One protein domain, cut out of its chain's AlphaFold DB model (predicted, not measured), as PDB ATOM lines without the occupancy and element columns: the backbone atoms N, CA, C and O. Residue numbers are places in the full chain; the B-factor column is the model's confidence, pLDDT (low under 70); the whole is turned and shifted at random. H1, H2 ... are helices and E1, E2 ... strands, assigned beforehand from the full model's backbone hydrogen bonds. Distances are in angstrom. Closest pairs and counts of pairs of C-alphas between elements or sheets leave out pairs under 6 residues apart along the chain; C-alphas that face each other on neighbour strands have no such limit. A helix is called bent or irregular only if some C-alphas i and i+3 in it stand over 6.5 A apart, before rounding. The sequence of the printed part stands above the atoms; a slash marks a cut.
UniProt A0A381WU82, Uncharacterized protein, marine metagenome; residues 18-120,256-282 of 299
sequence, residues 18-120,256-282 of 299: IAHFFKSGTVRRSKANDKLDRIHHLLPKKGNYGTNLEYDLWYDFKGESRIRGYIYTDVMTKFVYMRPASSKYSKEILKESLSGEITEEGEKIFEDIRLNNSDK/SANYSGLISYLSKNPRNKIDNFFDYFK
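Overview. This is residues 18 to 120 and 256 to 282 of the 299 residues of an uncharacterized protein of marine metagenome (UniProt A0A381WU82). A small twisted sheet of four strands has two helices, H2 and H5, over one face, and a third helix, H3, grazes it with residues 89 to 94. H4 lies off the sheet, near E4, and H1 is set far from the sheet at the beginning of the printed part, where residues 22 to 27 stick out. The printed part has 130 residues, with five named helices and four named strands in the order H1 H2 E1 E2 E3 H3 H4 E4 H5. The mixed sheet has the order E1 E2 E3 E4, and the class is mixed, helices and strands. The whole is compact, with a radius of gyration of the C-alphas of 15.2 A and spans of 40 by 39 by 24 A.

Along the chain. In the sheet, E2 is residues 69 to 75, 19.5 A long, from C-alpha 69 at (28.410, 12.031, 48.961). E3 is residues 79 to 84, 16.2 A; E1 is residues 52 to 55, 9.9 A; E4 is residues 262 to 264, 6.3 A. H5 is residues 270 to 281, 17.5 A, ending at C-alpha 281, (21.308, 13.420, 40.396). H2 is residues 31 to 40, 15.4 A, and only just irregular: C-alphas 35 and 38 are 6.9 A apart. H3 is residues 87 to 97, 15.6 A; H4 is residues 104 to 115, 16.4 A. H1 is residues 18 to 24, 10.1 A, from C-alpha 18 at (36.403, -9.139, 58.953).

Arrangement. E1 and E2 are parallel, with N 54 and O 70 2.9 A apart, within hydrogen-bond range. E2 and E3 form an antiparallel hairpin, with N 73 and O 81 at 3.0 A. E3 and E4 are antiparallel, with N 80 and O 263 at 2.9 A. H2 and H5 lie on the same face of the sheet, two layers, with helices on one face. H5 runs along the strands, at 1 degrees to E4 on the local plane, at a height over the sheet of 8.9 A; its closest C-alphas to E4 are those of Pro 270 and Ile 263, 6.2 A. H2 runs slantwise to the strands, at 43 degrees to E3 on the local plane and a height of 8.6 A. H2 and H5 are close but not clearly touching. H3 only grazes the sheet. H4 is only just not on it, with 4 pairs of C-alphas within 10 A. Every O i to N i+4 pair is within range in H1 and H4; H3 has 6 of 7, H5 7 of 8 and H2 1 of 6, beside 6 of 7 O i to N i+3 pairs.

Size, cuts and confidence. The C-alphas of Thr 26 and Ser 99, the two farthest apart, are 43.5 A apart. Residues 121 to 255 are not printed, and C-alphas 120 and 256 are 23.5 A apart across the cut. The links H2 to E1 and E1 to E2 are long. Mean pLDDT of the printed part is 90.6; residues 18 to 24 are under 70.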
ATOM      1  N   ILE A  18      35.556  -9.686  57.885       68.00
ATOM      2  CA  ILE A  18      36.403  -9.139  58.953       68.00
ATOM      3  C   ILE A  18      35.733  -7.901  59.551       68.00
ATOM      4  O   ILE A  18      35.534  -7.833  60.763       68.00
ATOM      5  N   ALA A  19      35.318  -6.949  58.710       69.31
ATOM      6  CA  ALA A  19      34.603  -5.751  59.156       69.31
ATOM      7  C   ALA A  19      33.303  -6.104  59.883       69.31
ATOM      8  O   ALA A  19      32.985  -5.536  60.930       69.31
ATOM      9  N   HIS A  20      32.589  -7.109  59.379       69.38
ATOM     10  CA  HIS A  20      31.388  -7.601  60.027       69.38
ATOM     11  C   HIS A  20      31.672  -8.182  61.416       69.38
ATOM     12  O   HIS A  20      30.961  -7.836  62.353       69.38
ATOM     13  N   PHE A  21      32.714  -9.006  61.586       69.56
ATOM     14  CA  PHE A  21      33.082  -9.550  62.898       69.56
ATOM     15  C   PHE A  21      33.325  -8.444  63.937       69.56
ATOM     16  O   PHE A  21      32.831  -8.543  65.059       69.56
ATOM     17  N   PHE A  22      33.995  -7.354  63.555       69.62
ATOM     18  CA  PHE A  22      34.187  -6.202  64.443       69.62
ATOM     19  C   PHE A  22      32.874  -5.479  64.790       69.62
ATOM     20  O   PHE A  22      32.723  -4.999  65.913       69.62
ATOM     21  N   LYS A  23      31.903  -5.423  63.868       69.88
ATOM     22  CA  LYS A  23      30.600  -4.764  64.080       69.88
ATOM     23  C   LYS A  23      29.593  -5.612  64.866       69.88
ATOM     24  O   LYS A  23      28.838  -5.082  65.679       69.88
ATOM     25  N   SER A  24      29.520  -6.913  64.598       64.69
ATOM     26  CA  SER A  24      28.454  -7.803  65.086       64.69
ATOM     27  C   SER A  24      28.929  -8.857  66.091       64.69
ATOM     28  O   SER A  24      28.107  -9.612  66.631       64.69
ATOM     29  N   GLY A  25      30.238  -8.943  66.336       76.31
ATOM     30  CA  GLY A  25      30.856  -9.964  67.170       76.31
ATOM     31  C   GLY A  25      30.609 -11.373  66.627       76.31
ATOM     32  O   GLY A  25      30.854 -11.685  65.464       76.31
ATOM     33  N   THR A  26      30.094 -12.258  67.482       71.50
ATOM     34  CA  THR A  26      29.897 -13.681  67.152       71.50
ATOM     35  C   THR A  26      28.657 -13.969  66.305       71.50
ATOM     36  O   THR A  26      28.496 -15.090  65.815       71.50
ATOM     37  N   VAL A  27      27.770 -12.989  66.104       76.00
ATOM     38  CA  VAL A  27      26.599 -13.153  65.235       76.00
ATOM     39  C   VAL A  27      27.071 -13.077  63.787       76.00
ATOM     40  O   VAL A  27      27.549 -12.032  63.359       76.00
ATOM     41  N   ARG A  28      26.939 -14.176  63.034       80.75
ATOM     42  CA  ARG A  28      27.364 -14.276  61.625       80.75
ATOM     43  C   ARG A  28      26.226 -13.937  60.656       80.75
ATOM     44  O   ARG A  28      25.061 -14.218  60.953       80.75
ATOM     45  N   ARG A  29      26.564 -13.396  59.477       80.50
ATOM     46  CA  ARG A  29      25.608 -13.180  58.374       80.50
ATOM     47  C   ARG A  29      25.169 -14.505  57.746       80.50
ATOM     48  O   ARG A  29      25.892 -15.503  57.786       80.50
ATOM     49  N   SER A  30      23.975 -14.506  57.165       80.81
ATOM     50  CA  SER A  30      23.492 -15.575  56.285       80.81
ATOM     51  C   SER A  30      24.222 -15.547  54.933       80.81
ATOM     52  O   SER A  30      24.538 -14.465  54.442       80.81
ATOM     53  N   LYS A  31      24.413 -16.717  54.301       82.69
ATOM     54  CA  LYS A  31      24.963 -16.843  52.931       82.69
ATOM     55  C   LYS A  31      24.037 -16.266  51.850       82.69
ATOM     56  O   LYS A  31      24.431 -16.099  50.706       82.69
ATOM     57  N   ALA A  32      22.787 -15.949  52.196       79.62
ATOM     58  CA  ALA A  32      21.867 -15.283  51.273       79.62
ATOM     59  C   ALA A  32      22.413 -13.933  50.759       79.62
ATOM     60  O   ALA A  32      22.073 -13.522  49.651       79.62
ATOM     61  N   ASN A  33      23.290 -13.277  51.532       78.62
ATOM     62  CA  ASN A  33      23.886 -11.984  51.188       78.62
ATOM     63  C   ASN A  33      24.905 -12.050  50.035       78.62
ATOM     64  O   ASN A  33      25.077 -11.053  49.336       78.62
ATOM     65  N   ASP A  34      25.521 -13.209  49.788       84.19
ATOM     66  CA  ASP A  34      26.506 -13.437  48.713       84.19
ATOM     67  C   ASP A  34      25.885 -13.130  47.329       84.19
ATOM     68  O   ASP A  34      26.547 -12.662  46.404       84.19
ATOM     69  N   LYS A  35      24.546 -13.252  47.247       87.12
ATOM     70  CA  LYS A  35      23.637 -12.724  46.207       87.12
ATOM     71  C   LYS A  35      24.044 -11.360  45.631       87.12
ATOM     72  O   LYS A  35      23.851 -11.074  44.446       87.12
ATOM     73  N   LEU A  36      24.516 -10.486  46.514       90.00
ATOM     74  CA  LEU A  36      24.679  -9.057  46.273       90.00
ATOM     75  C   LEU A  36      26.079  -8.676  45.798       90.00
ATOM     76  O   LEU A  36      26.247  -7.573  45.277       90.00
ATOM     77  N   ASP A  37      27.052  -9.590  45.876       87.06
ATOM     78  CA  ASP A  37      28.418  -9.327  45.413       87.06
ATOM     79  C   ASP A  37      28.431  -8.936  43.941       87.06
ATOM     80  O   ASP A  37      29.098  -7.978  43.556       87.06
ATOM     81  N   ARG A  38      27.624  -9.595  43.106       88.94
ATOM     82  CA  ARG A  38      27.532  -9.246  41.683       88.94
ATOM     83  C   ARG A  38      27.074  -7.810  41.415       88.94
ATOM     84  O   ARG A  38      27.395  -7.283  40.362       88.94
ATOM     85  N   ILE A  39      26.321  -7.190  42.325       92.94
ATOM     86  CA  ILE A  39      25.904  -5.787  42.192       92.94
ATOM     87  C   ILE A  39      26.978  -4.879  42.774       92.94
ATOM     88  O   ILE A  39      27.317  -3.874  42.161       92.94
ATOM     89  N   HIS A  40      27.545  -5.248  43.924       89.56
ATOM     90  CA  HIS A  40      28.638  -4.512  44.550       89.56
ATOM     91  C   HIS A  40      29.816  -4.300  43.586       89.56
ATOM     92  O   HIS A  40      30.296  -3.179  43.455       89.56
ATOM     93  N   HIS A  41      30.207  -5.328  42.825       90.75
ATOM     94  CA  HIS A  41      31.279  -5.225  41.824       90.75
ATOM     95  C   HIS A  41      30.946  -4.314  40.627       90.75
ATOM     96  O   HIS A  41      31.844  -3.958  39.869       90.75
ATOM     97  N   LEU A  42      29.679  -3.924  40.444       94.38
ATOM     98  CA  LEU A  42      29.256  -2.971  39.412       94.38
ATOM     99  C   LEU A  42      29.240  -1.524  39.912       94.38
ATOM    100  O   LEU A  42      29.101  -0.615  39.087       94.38
ATOM    101  N   LEU A  43      29.352  -1.294  41.226       93.56
ATOM    102  CA  LEU A  43      29.354   0.050  41.793       93.56
ATOM    103  C   LEU A  43      30.607   0.817  41.347       93.56
ATOM    104  O   LEU A  43      31.709   0.261  41.327       93.56
ATOM    105  N   PRO A  44      30.481   2.106  40.998       93.44
ATOM    106  CA  PRO A  44      31.647   2.916  40.695       93.44
ATOM    107  C   PRO A  44      32.463   3.184  41.965       93.44
ATOM    108  O   PRO A  44      31.942   3.202  43.076       93.44
ATOM    109  N   LYS A  45      33.758   3.477  41.809       89.50
ATOM    110  CA  LYS A  45      34.633   3.833  42.944       89.50
ATOM    111  C   LYS A  45      34.248   5.160  43.622       89.50
ATOM    112  O   LYS A  45      34.629   5.401  44.765       89.50
ATOM    113  N   LYS A  46      33.564   6.047  42.896       91.94
ATOM    114  CA  LYS A  46      33.131   7.385  43.320       91.94
ATOM    115  C   LYS A  46      31.729   7.657  42.786       91.94
ATOM    116  O   LYS A  46      31.334   7.075  41.780       91.94
ATOM    117  N   GLY A  47      31.003   8.544  43.457       93.25
ATOM    118  CA  GLY A  47      29.760   9.098  42.937       93.25
ATOM    119  C   GLY A  47      30.007  10.212  41.919       93.25
ATOM    120  O   GLY A  47      31.143  10.483  41.513       93.25
ATOM    121  N   ASN A  48      28.925  10.891  41.535       94.56
ATOM    122  CA  ASN A  48      28.970  12.027  40.616       94.56
ATOM    123  C   ASN A  48      30.004  13.076  41.045       94.56
ATOM    124  O   ASN A  48      30.165  13.356  42.237       94.56
ATOM    125  N   TYR A  49      30.702  13.644  40.059       93.81
ATOM    126  CA  TYR A  49      31.692  14.716  40.239       93.81
ATOM    127  C   TYR A  49      32.782  14.407  41.283       93.81
ATOM    128  O   TYR A  49      33.282  15.299  41.963       93.81
ATOM    129  N   GLY A  50      33.148  13.128  41.431       90.31
ATOM    130  CA  GLY A  50      34.213  12.692  42.339       90.31
ATOM    131  C   GLY A  50      33.812  12.625  43.817       90.31
ATOM    132  O   GLY A  50      34.674  12.417  44.673       90.31
ATOM    133  N   THR A  51      32.522  12.772  44.133       91.25
ATOM    134  CA  THR A  51      32.004  12.604  45.500       91.25
ATOM    135  C   THR A  51      32.212  11.180  46.026       91.25
ATOM    136  O   THR A  51      32.406  10.224  45.269       91.25
ATOM    137  N   ASN A  52      32.212  11.017  47.348       91.31
ATOM    138  CA  ASN A  52      32.405   9.699  47.956       91.31
ATOM    139  C   ASN A  52      31.191   8.784  47.724       91.31
ATOM    140  O   ASN A  52      30.061   9.262  47.657       91.31
ATOM    141  N   LEU A  53      31.441   7.475  47.626       91.75
ATOM    142  CA  LEU A  53      30.433   6.419  47.702       91.75
ATOM    143  C   LEU A  53      30.827   5.482  48.848       91.75
ATOM    144  O   LEU A  53      31.844   4.797  48.752       91.75
ATOM    145  N   GLU A  54      30.071   5.495  49.942       89.75
ATOM    146  CA  GLU A  54      30.485   4.871  51.206       89.75
ATOM    147  C   GLU A  54      29.482   3.823  51.688       89.75
ATOM    148  O   GLU A  54      28.270   3.967  51.535       89.75
ATOM    149  N   TYR A  55      29.990   2.746  52.277       89.69
ATOM    150  CA  TYR A  55      29.166   1.635  52.729       89.69
ATOM    151  C   TYR A  55      28.716   1.816  54.182       89.69
ATOM    152  O   TYR A  55      29.534   2.118  55.048       89.69
ATOM    153  N   ASP A  56      27.429   1.583  54.444       83.75
ATOM    154  CA  ASP A  56      26.848   1.461  55.791       83.75
ATOM    155  C   ASP A  56      27.175   2.643  56.734       83.75
ATOM    156  O   ASP A  56      27.454   2.474  57.922       83.75
ATOM    157  N   LEU A  57      27.146   3.866  56.186       82.38
ATOM    158  CA  LEU A  57      27.303   5.121  56.926       82.38
ATOM    159  C   LEU A  57      26.006   5.925  56.950       82.38
ATOM    160  O   LEU A  57      25.264   5.967  55.966       82.38
ATOM    161  N   TRP A  58      25.758   6.621  58.063       78.19
ATOM    162  CA  TRP A  58      24.621   7.527  58.219       78.19
ATOM    163  C   TRP A  58      25.115   8.945  58.477       78.19
ATOM    164  O   TRP A  58      25.584   9.263  59.567       78.19
ATOM    165  N   TYR A  59      24.981   9.806  57.474       82.25
ATOM    166  CA  TYR A  59      25.154  11.241  57.636       82.25
ATOM    167  C   TYR A  59      24.187  11.999  56.724       82.25
ATOM    168  O   TYR A  59      23.747  11.491  55.689       82.25
ATOM    169  N   ASP A  60      23.808  13.194  57.165       81.00
ATOM    170  CA  ASP A  60      22.932  14.117  56.449       81.00
ATOM    171  C   ASP A  60      23.308  15.545  56.843       81.00
ATOM    172  O   ASP A  60      23.481  15.848  58.027       81.00
ATOM    173  N   PHE A  61      23.412  16.425  55.855       80.12
ATOM    174  CA  PHE A  61      23.712  17.835  56.069       80.12
ATOM    175  C   PHE A  61      22.395  18.609  56.060       80.12
ATOM    176  O   PHE A  61      21.881  19.020  55.020       80.12
ATOM    177  N   LYS A  62      21.797  18.740  57.251       71.94
ATOM    178  CA  LYS A  62      20.458  19.317  57.419       71.94
ATOM    179  C   LYS A  62      20.379  20.719  56.804       71.94
ATOM    180  O   LYS A  62      21.148  21.601  57.168       71.94
ATOM    181  N   GLY A  63      19.391  20.926  55.934       71.38
ATOM    182  CA  GLY A  63      19.141  22.216  55.282       71.38
ATOM    183  C   GLY A  63      20.022  22.490  54.062       71.38
ATOM    184  O   GLY A  63      19.907  23.558  53.473       71.38
ATOM    185  N   GLU A  64      20.871  21.544  53.658       83.06
ATOM    186  CA  GLU A  64      21.722  21.706  52.485       83.06
ATOM    187  C   GLU A  64      21.031  21.213  51.205       83.06
ATOM    188  O   GLU A  64      20.463  20.120  51.146       83.06
ATOM    189  N   SER A  65      21.097  22.029  50.151       88.50
ATOM    190  CA  SER A  65      20.606  21.709  48.806       88.50
ATOM    191  C   SER A  65      21.628  20.957  47.950       88.50
ATOM    192  O   SER A  65      21.327  20.611  46.812       88.50
ATOM    193  N   ARG A  66      22.825  20.689  48.468       92.31
ATOM    194  CA  ARG A  66      23.936  20.094  47.717       92.31
ATOM    195  C   ARG A  66      24.180  18.652  48.136       92.31
ATOM    196  O   ARG A  66      23.942  18.280  49.285       92.31
ATOM    197  N   ILE A  67      24.708  17.843  47.223       93.00
ATOM    198  CA  ILE A  67      25.110  16.461  47.504       93.00
ATOM    199  C   ILE A  67      26.611  16.422  47.807       93.00
ATOM    200  O   ILE A  67      27.440  16.768  46.970       93.00
ATOM    201  N   ARG A  68      26.979  15.967  49.009       90.62
ATOM    202  CA  ARG A  68      28.393  15.803  49.417       90.62
ATOM    203  C   ARG A  68      28.947  14.401  49.185       90.62
ATOM    204  O   ARG A  68      30.157  14.192  49.178       90.62
ATOM    205  N   GLY A  69      28.057  13.434  49.029       92.06
ATOM    206  CA  GLY A  69      28.410  12.031  48.961       92.06
ATOM    207  C   GLY A  69      27.187  11.163  48.760       92.06
ATOM    208  O   GLY A  69      26.040  11.610  48.857       92.06
ATOM    209  N   TYR A  70      27.472   9.908  48.482       93.56
ATOM    210  CA  TYR A  70      26.519   8.839  48.315       93.56
ATOM    211  C   TYR A  70      26.858   7.737  49.296       93.56
ATOM    212  O   TYR A  70      28.012   7.529  49.668       93.56
ATOM    213  N   ILE A  71      25.832   7.009  49.692       93.12
ATOM    214  CA  ILE A  71      25.957   5.897  50.611       93.12
ATOM    215  C   ILE A  71      25.160   4.719  50.101       93.12
ATOM    216  O   ILE A  71      24.123   4.887  49.453       93.12
ATOM    217  N   TYR A  72      25.658   3.526  50.393       94.44
ATOM    218  CA  TYR A  72      24.992   2.294  50.027       94.44
ATOM    219  C   TYR A  72      25.013   1.268  51.156       94.44
ATOM    220  O   TYR A  72      25.882   1.279  52.024       94.44
ATOM    221  N   THR A  73      24.025   0.383  51.160       92.31
ATOM    222  CA  THR A  73      23.906  -0.728  52.112       92.31
ATOM    223  C   THR A  73      23.204  -1.901  51.446       92.31
ATOM    224  O   THR A  73      22.512  -1.728  50.442       92.31
ATOM    225  N   ASP A  74      23.325  -3.094  52.016       91.56
ATOM    226  CA  ASP A  74      22.396  -4.170  51.696       91.56
ATOM    227  C   ASP A  74      21.043  -3.995  52.397       91.56
ATOM    228  O   ASP A  74      20.963  -3.385  53.469       91.56
ATOM    229  N   VAL A  75      19.992  -4.543  51.780       91.69
ATOM    230  CA  VAL A  75      18.613  -4.524  52.291       91.69
ATOM    231  C   VAL A  75      17.932  -5.859  51.998       91.69
ATOM    232  O   VAL A  75      17.984  -6.353  50.868       91.69
ATOM    233  N   MET A  76      17.291  -6.456  53.007       90.94
ATOM    234  CA  MET A  76      16.519  -7.706  52.945       90.94
ATOM    235  C   MET A  76      17.290  -8.904  52.379       90.94
ATOM    236  O   MET A  76      16.672  -9.865  51.939       90.94
ATOM    237  N   THR A  77      18.628  -8.862  52.340       90.12
ATOM    238  CA  THR A  77      19.495  -9.817  51.608       90.12
ATOM    239  C   THR A  77      19.257  -9.856  50.085       90.12
ATOM    240  O   THR A  77      19.761 -10.737  49.393       90.12
ATOM    241  N   LYS A  78      18.486  -8.900  49.546       93.94
ATOM    242  CA  LYS A  78      17.968  -8.907  48.167       93.94
ATOM    243  C   LYS A  78      18.399  -7.696  47.338       93.94
ATOM    244  O   LYS A  78      18.407  -7.778  46.110       93.94
ATOM    245  N   PHE A  79      18.777  -6.596  47.980       95.69
ATOM    246  CA  PHE A  79      19.108  -5.353  47.291       95.69
ATOM    247  C   PHE A  79      20.444  -4.797  47.746       95.69
ATOM    248  O   PHE A  79      20.782  -4.884  48.926       95.69
ATOM    249  N   VAL A  80      21.134  -4.137  46.822       96.38
ATOM    250  CA  VAL A  80      22.004  -3.012  47.159       96.38
ATOM    251  C   VAL A  80      21.139  -1.760  47.071       96.38
ATOM    252  O   VAL A  80      20.565  -1.477  46.020       96.38
ATOM    253  N   TYR A  81      21.008  -1.041  48.179       96.31
ATOM    254  CA  TYR A  81      20.315   0.238  48.237       96.31
ATOM    255  C   TYR A  81      21.332   1.367  48.231       96.31
ATOM    256  O   TYR A  81      22.136   1.470  49.153       96.31
ATOM    257  N   MET A  82      21.273   2.204  47.205       96.25
ATOM    258  CA  MET A  82      22.058   3.415  47.038       96.25
ATOM    259  C   MET A  82      21.190   4.634  47.315       96.25
ATOM    260  O   MET A  82      20.031   4.693  46.913       96.25
ATOM    261  N   ARG A  83      21.764   5.640  47.969       94.62
ATOM    262  CA  ARG A  83      21.103   6.926  48.190       94.62
ATOM    263  C   ARG A  83      22.119   8.061  48.278       94.62
ATOM    264  O   ARG A  83      23.263   7.825  48.678       94.62
ATOM    265  N   PRO A  84      21.736   9.300  47.940       93.56
ATOM    266  CA  PRO A  84      22.539  10.450  48.323       93.56
ATOM    267  C   PRO A  84      22.607  10.525  49.852       93.56
ATOM    268  O   PRO A  84      21.651  10.179  50.557       93.56
ATOM    269  N   ALA A  85      23.712  11.034  50.387       90.62
ATOM    270  CA  ALA A  85      23.834  11.381  51.800       90.62
ATOM    271  C   ALA A  85      23.083  12.692  52.114       90.62
ATOM    272  O   ALA A  85      23.637  13.671  52.609       90.62
ATOM    273  N   SER A  86      21.808  12.707  51.727       90.81
ATOM    274  CA  SER A  86      20.849  13.789  51.883       90.81
ATOM    275  C   SER A  86      19.466  13.182  52.059       90.81
ATOM    276  O   SER A  86      18.983  12.432  51.203       90.81
ATOM    277  N   SER A  87      18.813  13.501  53.167       89.00
ATOM    278  CA  SER A  87      17.460  13.010  53.439       89.00
ATOM    279  C   SER A  87      16.405  13.585  52.508       89.00
ATOM    280  O   SER A  87      15.479  12.871  52.122       89.00
ATOM    281  N   LYS A  88      16.577  14.854  52.116       90.81
ATOM    282  CA  LYS A  88      15.738  15.539  51.133       90.81
ATOM    283  C   LYS A  88      15.717  14.738  49.835       90.81
ATOM    284  O   LYS A  88      14.665  14.243  49.447       90.81
ATOM    285  N   TYR A  89      16.890  14.537  49.237       94.00
ATOM    286  CA  TYR A  89      17.006  13.860  47.948       94.00
ATOM    287  C   TYR A  89      16.682  12.367  48.023       94.00
ATOM    288  O   TYR A  89      16.099  11.825  47.090       94.00
ATOM    289  N   SER A  90      16.979  11.707  49.151       93.50
ATOM    290  CA  SER A  90      16.556  10.316  49.376       93.50
ATOM    291  C   SER A  90      15.029  10.179  49.393       93.50
ATOM    292  O   SER A  90      14.497   9.179  48.928       93.50
ATOM    293  N   LYS A  91      14.309  11.162  49.948       92.75
ATOM    294  CA  LYS A  91      12.841  11.170  49.958       92.75
ATOM    295  C   LYS A  91      12.278  11.546  48.587       92.75
ATOM    296  O   LYS A  91      11.350  10.891  48.135       92.75
ATOM    297  N   GLU A  92      12.834  12.567  47.942       94.12
ATOM    298  CA  GLU A  92      12.403  13.086  46.635       94.12
ATOM    299  C   GLU A  92      12.400  12.000  45.553       94.12
ATOM    300  O   GLU A  92      11.352  11.721  44.979       94.12
ATOM    301  N   ILE A  93      13.512  11.278  45.392       96.31
ATOM    302  CA  ILE A  93      13.621  10.226  44.373       96.31
ATOM    303  C   ILE A  93      12.620   9.079  44.584       96.31
ATOM    304  O   ILE A  93      12.069   8.527  43.627       96.31
ATOM    305  N   LEU A  94      12.349   8.723  45.844       96.56
ATOM    306  CA  LEU A  94      11.377   7.683  46.182       96.56
ATOM    307  C   LEU A  94       9.940   8.161  45.983       96.56
ATOM    308  O   LEU A  94       9.108   7.362  45.570       96.56
ATOM    309  N   LYS A  95       9.648   9.441  46.238       95.88
ATOM    310  CA  LYS A  95       8.343  10.030  45.927       95.88
ATOM    311  C   LYS A  95       8.083  10.081  44.432       95.88
ATOM    312  O   LYS A  95       7.004   9.700  44.002       95.88
ATOM    313  N   GLU A  96       9.055  10.521  43.642       96.44
ATOM    314  CA  GLU A  96       8.913  10.552  42.182       96.44
ATOM    315  C   GLU A  96       8.730   9.148  41.604       96.44
ATOM    316  O   GLU A  96       7.957   8.947  40.672       96.44
ATOM    317  N   SER A  97       9.334   8.138  42.235       96.69
ATOM    318  CA  SER A  97       9.085   6.742  41.869       96.69
ATOM    319  C   SER A  97       7.605   6.342  42.012       96.69
ATOM    320  O   SER A  97       7.165   5.431  41.315       96.69
ATOM    321  N   LEU A  98       6.814   7.016  42.861       95.88
ATOM    322  CA  LEU A  98       5.386   6.727  43.065       95.88
ATOM    323  C   LEU A  98       4.488   7.162  41.903       95.88
ATOM    324  O   LEU A  98       3.365   6.672  41.811       95.88
ATOM    325  N   SER A  99       4.946   8.051  41.016       94.38
ATOM    326  CA  SER A  99       4.195   8.398  39.801       94.38
ATOM    327  C   SER A  99       4.474   7.446  38.636       94.38
ATOM    328  O   SER A  99       3.861   7.579  37.581       94.38
ATOM    329  N   GLY A 100       5.416   6.512  38.799       95.12
ATOM    330  CA  GLY A 100       5.762   5.527  37.780       95.12
ATOM    331  C   GLY A 100       4.740   4.398  37.639       95.12
ATOM    332  O   GLY A 100       3.865   4.184  38.482       95.12
ATOM    333  N   GLU A 101       4.890   3.631  36.563       96.94
ATOM    334  CA  GLU A 101       4.116   2.415  36.329       96.94
ATOM    335  C   GLU A 101       4.713   1.211  37.065       96.94
ATOM    336  O   GLU A 101       5.919   1.131  37.321       96.94
ATOM    337  N   ILE A 102       3.853   0.241  37.378       98.19
ATOM    338  CA  ILE A 102       4.281  -1.055  37.902       98.19
ATOM    339  C   ILE A 102       4.708  -1.928  36.718       98.19
ATOM    340  O   ILE A 102       3.898  -2.321  35.885       98.19
ATOM    341  N   THR A 103       5.999  -2.230  36.654       98.06
ATOM    342  CA  THR A 103       6.617  -3.086  35.635       98.06
ATOM    343  C   THR A 103       6.589  -4.564  36.029       98.06
ATOM    344  O   THR A 103       6.586  -4.903  37.212       98.06
ATOM    345  N   GLU A 104       6.685  -5.460  35.041       98.00
ATOM    346  CA  GLU A 104       6.805  -6.913  35.261       98.00
ATOM    347  C   GLU A 104       8.003  -7.272  36.164       98.00
ATOM    348  O   GLU A 104       7.909  -8.127  37.044       98.00
ATOM    349  N   GLU A 105       9.142  -6.592  35.983       97.25
ATOM    350  CA  GLU A 105      10.318  -6.788  36.837       97.25
ATOM    351  C   GLU A 105      10.038  -6.368  38.287       97.25
ATOM    352  O   GLU A 105      10.414  -7.092  39.209       97.25
ATOM    353  N   GLY A 106       9.357  -5.236  38.496       97.75
ATOM    354  CA  GLY A 106       8.979  -4.777  39.834       97.75
ATOM    355  C   GLY A 106       8.002  -5.724  40.528       97.75
ATOM    356  O   GLY A 106       8.196  -6.018  41.705       97.75
ATOM    357  N   GLU A 107       7.028  -6.278  39.799       98.06
ATOM    358  CA  GLU A 107       6.129  -7.323  40.316       98.06
ATOM    359  C   GLU A 107       6.894  -8.584  40.714       98.06
ATOM    360  O   GLU A 107       6.739  -9.097  41.822       98.06
ATOM    361  N   LYS A 108       7.799  -9.060  39.853       97.88
ATOM    362  CA  LYS A 108       8.627 -10.233  40.153       97.88
ATOM    363  C   LYS A 108       9.483 -10.026  41.403       97.88
ATOM    364  O   LYS A 108       9.620 -10.934  42.221       97.88
ATOM    365  N   ILE A 109      10.077  -8.843  41.544       97.50
ATOM    366  CA  ILE A 109      10.863  -8.479  42.725       97.50
ATOM    367  C   ILE A 109       9.964  -8.418  43.964       97.50
ATOM    368  O   ILE A 109      10.345  -8.940  45.010       97.50
ATOM    369  N   PHE A 110       8.781  -7.811  43.858       97.69
ATOM    370  CA  PHE A 110       7.811  -7.742  44.947       97.69
ATOM    371  C   PHE A 110       7.401  -9.142  45.427       97.69
ATOM    372  O   PHE A 110       7.447  -9.411  46.625       97.69
ATOM    373  N   GLU A 111       7.089 -10.060  44.511       97.81
ATOM    374  CA  GLU A 111       6.751 -11.446  44.847       97.81
ATOM    375  C   GLU A 111       7.921 -12.195  45.507       97.81
ATOM    376  O   GLU A 111       7.713 -12.963  46.448       97.81
ATOM    377  N   ASP A 112       9.167 -11.918  45.105       96.69
ATOM    378  CA  ASP A 112      10.352 -12.470  45.772       96.69
ATOM    379  C   ASP A 112      10.525 -11.940  47.208       96.69
ATOM    380  O   ASP A 112      10.940 -12.696  48.092       96.69
ATOM    381  N   ILE A 113      10.185 -10.671  47.471       95.69
ATOM    382  CA  ILE A 113      10.090 -10.131  48.841       95.69
ATOM    383  C   ILE A 113       8.897 -10.742  49.570       95.69
ATOM    384  O   ILE A 113       8.947 -10.923  50.773       95.69
ATOM    385  N   ARG A 114       7.790 -11.058  48.908       95.25
ATOM    386  CA  ARG A 114       6.622 -11.612  49.598       95.25
ATOM    387  C   ARG A 114       6.876 -13.044  50.076       95.25
ATOM    388  O   ARG A 114       6.550 -13.377  51.219       95.25
ATOM    389  N   LEU A 115       7.467 -13.864  49.207       94.19
ATOM    390  CA  LEU A 115       7.534 -15.318  49.360       94.19
ATOM    391  C   LEU A 115       8.895 -15.843  49.835       94.19
ATOM    392  O   LEU A 115       8.935 -16.804  50.596       94.19
ATOM    393  N   ASN A 116      10.006 -15.223  49.427       92.00
ATOM    394  CA  ASN A 116      11.338 -15.836  49.528       92.00
ATOM    395  C   ASN A 116      12.284 -15.079  50.470       92.00
ATOM    396  O   ASN A 116      13.417 -14.763  50.100       92.00
ATOM    397  N   ASN A 117      11.849 -14.739  51.678       86.81
ATOM    398  CA  ASN A 117      12.703 -14.012  52.624       86.81
ATOM    399  C   ASN A 117      13.562 -14.930  53.484       86.81
ATOM    400  O   ASN A 117      13.220 -16.079  53.746       86.81
ATOM    401  N   SER A 118      14.657 -14.371  53.991       87.44
ATOM    402  CA  SER A 118      15.508 -15.030  54.974       87.44
ATOM    403  C   SER A 118      16.057 -14.011  55.963       87.44
ATOM    404  O   SER A 118      16.183 -12.829  55.638       87.44
ATOM    405  N   ASP A 119      16.404 -14.464  57.166       88.81
ATOM    406  CA  ASP A 119      17.079 -13.599  58.123       88.81
ATOM    407  C   ASP A 119      18.467 -13.186  57.607       88.81
ATOM    408  O   ASP A 119      19.267 -14.002  57.137       88.81
ATOM    409  N   LYS A 120      18.800 -11.905  57.794       85.19
ATOM    410  CA  LYS A 120      20.139 -11.357  57.515       85.19
ATOM    411  C   LYS A 120      21.237 -12.041  58.337       85.19
ATOM    412  O   LYS A 120      22.363 -12.201  57.858       85.19
ATOM    413  N   SER A 256       9.762  -0.943  40.727       97.94
ATOM    414  CA  SER A 256       9.722  -0.790  39.272       97.94
ATOM    415  C   SER A 256      10.588   0.357  38.756       97.94
ATOM    416  O   SER A 256      11.084   0.279  37.630       97.94
ATOM    417  N   ALA A 257      10.802   1.401  39.556       97.81
ATOM    418  CA  ALA A 257      11.578   2.565  39.154       97.81
ATOM    419  C   ALA A 257      13.055   2.212  38.903       97.81
ATOM    420  O   ALA A 257      13.760   1.673  39.757       97.81
ATOM    421  N   ASN A 258      13.554   2.569  37.719       97.00
ATOM    422  CA  ASN A 258      14.926   2.260  37.302       97.00
ATOM    423  C   ASN A 258      15.988   3.203  37.880       97.00
ATOM    424  O   ASN A 258      17.170   2.981  37.641       97.00
ATOM    425  N   TYR A 259      15.577   4.224  38.629       97.31
ATOM    426  CA  TYR A 259      16.447   5.234  39.228       97.31
ATOM    427  C   TYR A 259      16.336   5.292  40.759       97.31
ATOM    428  O   TYR A 259      17.096   6.023  41.373       97.31
ATOM    429  N   SER A 260      15.456   4.513  41.409       96.81
ATOM    430  CA  SER A 260      15.150   4.631  42.854       96.81
ATOM    431  C   SER A 260      16.327   4.363  43.801       96.81
ATOM    432  O   SER A 260      16.225   4.592  45.006       96.81
ATOM    433  N   GLY A 261      17.435   3.836  43.275       96.50
ATOM    434  CA  GLY A 261      18.588   3.401  44.054       96.50
ATOM    435  C   GLY A 261      18.417   2.015  44.677       96.50
ATOM    436  O   GLY A 261      19.352   1.529  45.305       96.50
ATOM    437  N   LEU A 262      17.278   1.337  44.497       96.56
ATOM    438  CA  LEU A 262      17.109  -0.071  44.869       96.56
ATOM    439  C   LEU A 262      17.495  -0.991  43.711       96.56
ATOM    440  O   LEU A 262      16.737  -1.180  42.760       96.56
ATOM    441  N   ILE A 263      18.660  -1.630  43.814       97.50
ATOM    442  CA  ILE A 263      19.129  -2.587  42.810       97.50
ATOM    443  C   ILE A 263      18.993  -4.004  43.362       97.50
ATOM    444  O   ILE A 263      19.748  -4.417  44.240       97.50
ATOM    445  N   SER A 264      18.009  -4.752  42.854       96.62
ATOM    446  CA  SER A 264      17.790  -6.157  43.219       96.62
ATOM    447  C   SER A 264      18.800  -7.079  42.548       96.62
ATOM    448  O   SER A 264      19.136  -6.873  41.379       96.62
ATOM    449  N   TYR A 265      19.190  -8.173  43.218       94.50
ATOM    450  CA  TYR A 265      19.907  -9.261  42.542       94.50
ATOM    451  C   TYR A 265      19.075  -9.803  41.377       94.50
ATOM    452  O   TYR A 265      19.648 -10.197  40.376       94.50
ATOM    453  N   LEU A 266      17.747  -9.779  41.433       95.31
ATOM    454  CA  LEU A 266      16.899 -10.256  40.340       95.31
ATOM    455  C   LEU A 266      16.841  -9.321  39.120       95.31
ATOM    456  O   LEU A 266      16.247  -9.710  38.115       95.31
ATOM    457  N   SER A 267      17.439  -8.127  39.197       95.50
ATOM    458  CA  SER A 267      17.454  -7.161  38.096       95.50
ATOM    459  C   SER A 267      18.095  -7.750  36.838       95.50
ATOM    460  O   SER A 267      19.195  -8.305  36.903       95.50
ATOM    461  N   LYS A 268      17.437  -7.591  35.683       93.88
ATOM    462  CA  LYS A 268      17.982  -8.011  34.377       93.88
ATOM    463  C   LYS A 268      19.149  -7.122  33.940       93.88
ATOM    464  O   LYS A 268      20.073  -7.599  33.289       93.88
ATOM    465  N   ASN A 269      19.113  -5.837  34.300       94.62
ATOM    466  CA  ASN A 269      20.139  -4.864  33.933       94.62
ATOM    467  C   ASN A 269      20.540  -3.989  35.140       94.62
ATOM    468  O   ASN A 269      20.182  -2.810  35.213       94.62
ATOM    469  N   PRO A 270      21.261  -4.559  36.128       96.56
ATOM    470  CA  PRO A 270      21.652  -3.840  37.341       96.56
ATOM    471  C   PRO A 270      22.574  -2.654  37.047       96.56
ATOM    472  O   PRO A 270      22.470  -1.635  37.726       96.56
ATOM    473  N   ARG A 271      23.426  -2.748  36.014       97.12
ATOM    474  CA  ARG A 271      24.322  -1.659  35.614       97.12
ATOM    475  C   ARG A 271      23.541  -0.425  35.161       97.12
ATOM    476  O   ARG A 271      23.770   0.651  35.698       97.12
ATOM    477  N   ASN A 272      22.549  -0.604  34.288       97.75
ATOM    478  CA  ASN A 272      21.685   0.490  33.841       97.75
ATOM    479  C   ASN A 272      20.932   1.159  35.002       97.75
ATOM    480  O   ASN A 272      20.781   2.374  35.008       97.75
ATOM    481  N   LYS A 273      20.486   0.403  36.018       98.12
ATOM    482  CA  LYS A 273      19.843   1.006  37.203       98.12
ATOM    483  C   LYS A 273      20.814   1.846  38.042       98.12
ATOM    484  O   LYS A 273      20.430   2.901  38.538       98.12
ATOM    485  N   ILE A 274      22.065   1.400  38.179       98.25
ATOM    486  CA  ILE A 274      23.128   2.172  38.847       98.25
ATOM    487  C   ILE A 274      23.402   3.468  38.077       98.25
ATOM    488  O   ILE A 274      23.442   4.539  38.680       98.25
ATOM    489  N   ASP A 275      23.558   3.378  36.755       98.19
ATOM    490  CA  ASP A 275      23.835   4.542  35.910       98.19
ATOM    491  C   ASP A 275      22.652   5.535  35.949       98.19
ATOM    492  O   ASP A 275      22.857   6.712  36.230       98.19
ATOM    493  N   ASN A 276      21.403   5.059  35.839       98.31
ATOM    494  CA  ASN A 276      20.198   5.894  35.959       98.31
ATOM    495  C   ASN A 276      20.067   6.587  37.323       98.31
ATOM    496  O   ASN A 276      19.635   7.737  37.387       98.31
ATOM    497  N   PHE A 277      20.433   5.912  38.417       98.44
ATOM    498  CA  PHE A 277      20.446   6.521  39.750       98.44
ATOM    499  C   PHE A 277      21.415   7.709  39.813       98.44
ATOM    500  O   PHE A 277      21.080   8.763  40.354       98.44
ATOM    501  N   PHE A 278      22.618   7.572  39.255       98.06
ATOM    502  CA  PHE A 278      23.564   8.684  39.204       98.06
ATOM    503  C   PHE A 278      23.116   9.770  38.226       98.06
ATOM    504  O   PHE A 278      23.213  10.954  38.552       98.06
ATOM    505  N   ASP A 279      22.570   9.393  37.074       98.06
ATOM    506  CA  ASP A 279      22.061  10.324  36.068       98.06
ATOM    507  C   ASP A 279      20.947  11.211  36.614       98.06
ATOM    508  O   ASP A 279      20.966  12.423  36.383       98.06
ATOM    509  N   TYR A 280      20.054  10.638  37.422       97.75
ATOM    510  CA  TYR A 280      18.998  11.360  38.123       97.75
ATOM    511  C   TYR A 280      19.548  12.553  38.922       97.75
ATOM    512  O   TYR A 280      18.997  13.651  38.894       97.75
ATOM    513  N   PHE A 281      20.699  12.378  39.575       97.25
ATOM    514  CA  PHE A 281      21.308  13.420  40.396       97.25
ATOM    515  C   PHE A 281      22.300  14.321  39.657       97.25
ATOM    516  O   PHE A 281      22.813  15.238  40.287       97.25
ATOM    517  N   LYS A 282      22.588  14.133  38.360       95.25
ATOM    518  CA  LYS A 282      23.584  14.957  37.634       95.25
ATOM    519  C   LYS A 282      23.281  16.460  37.668       95.25
ATOM    520  O   LYS A 282      24.196  17.268  37.630       95.25
TER     521      LYS A 282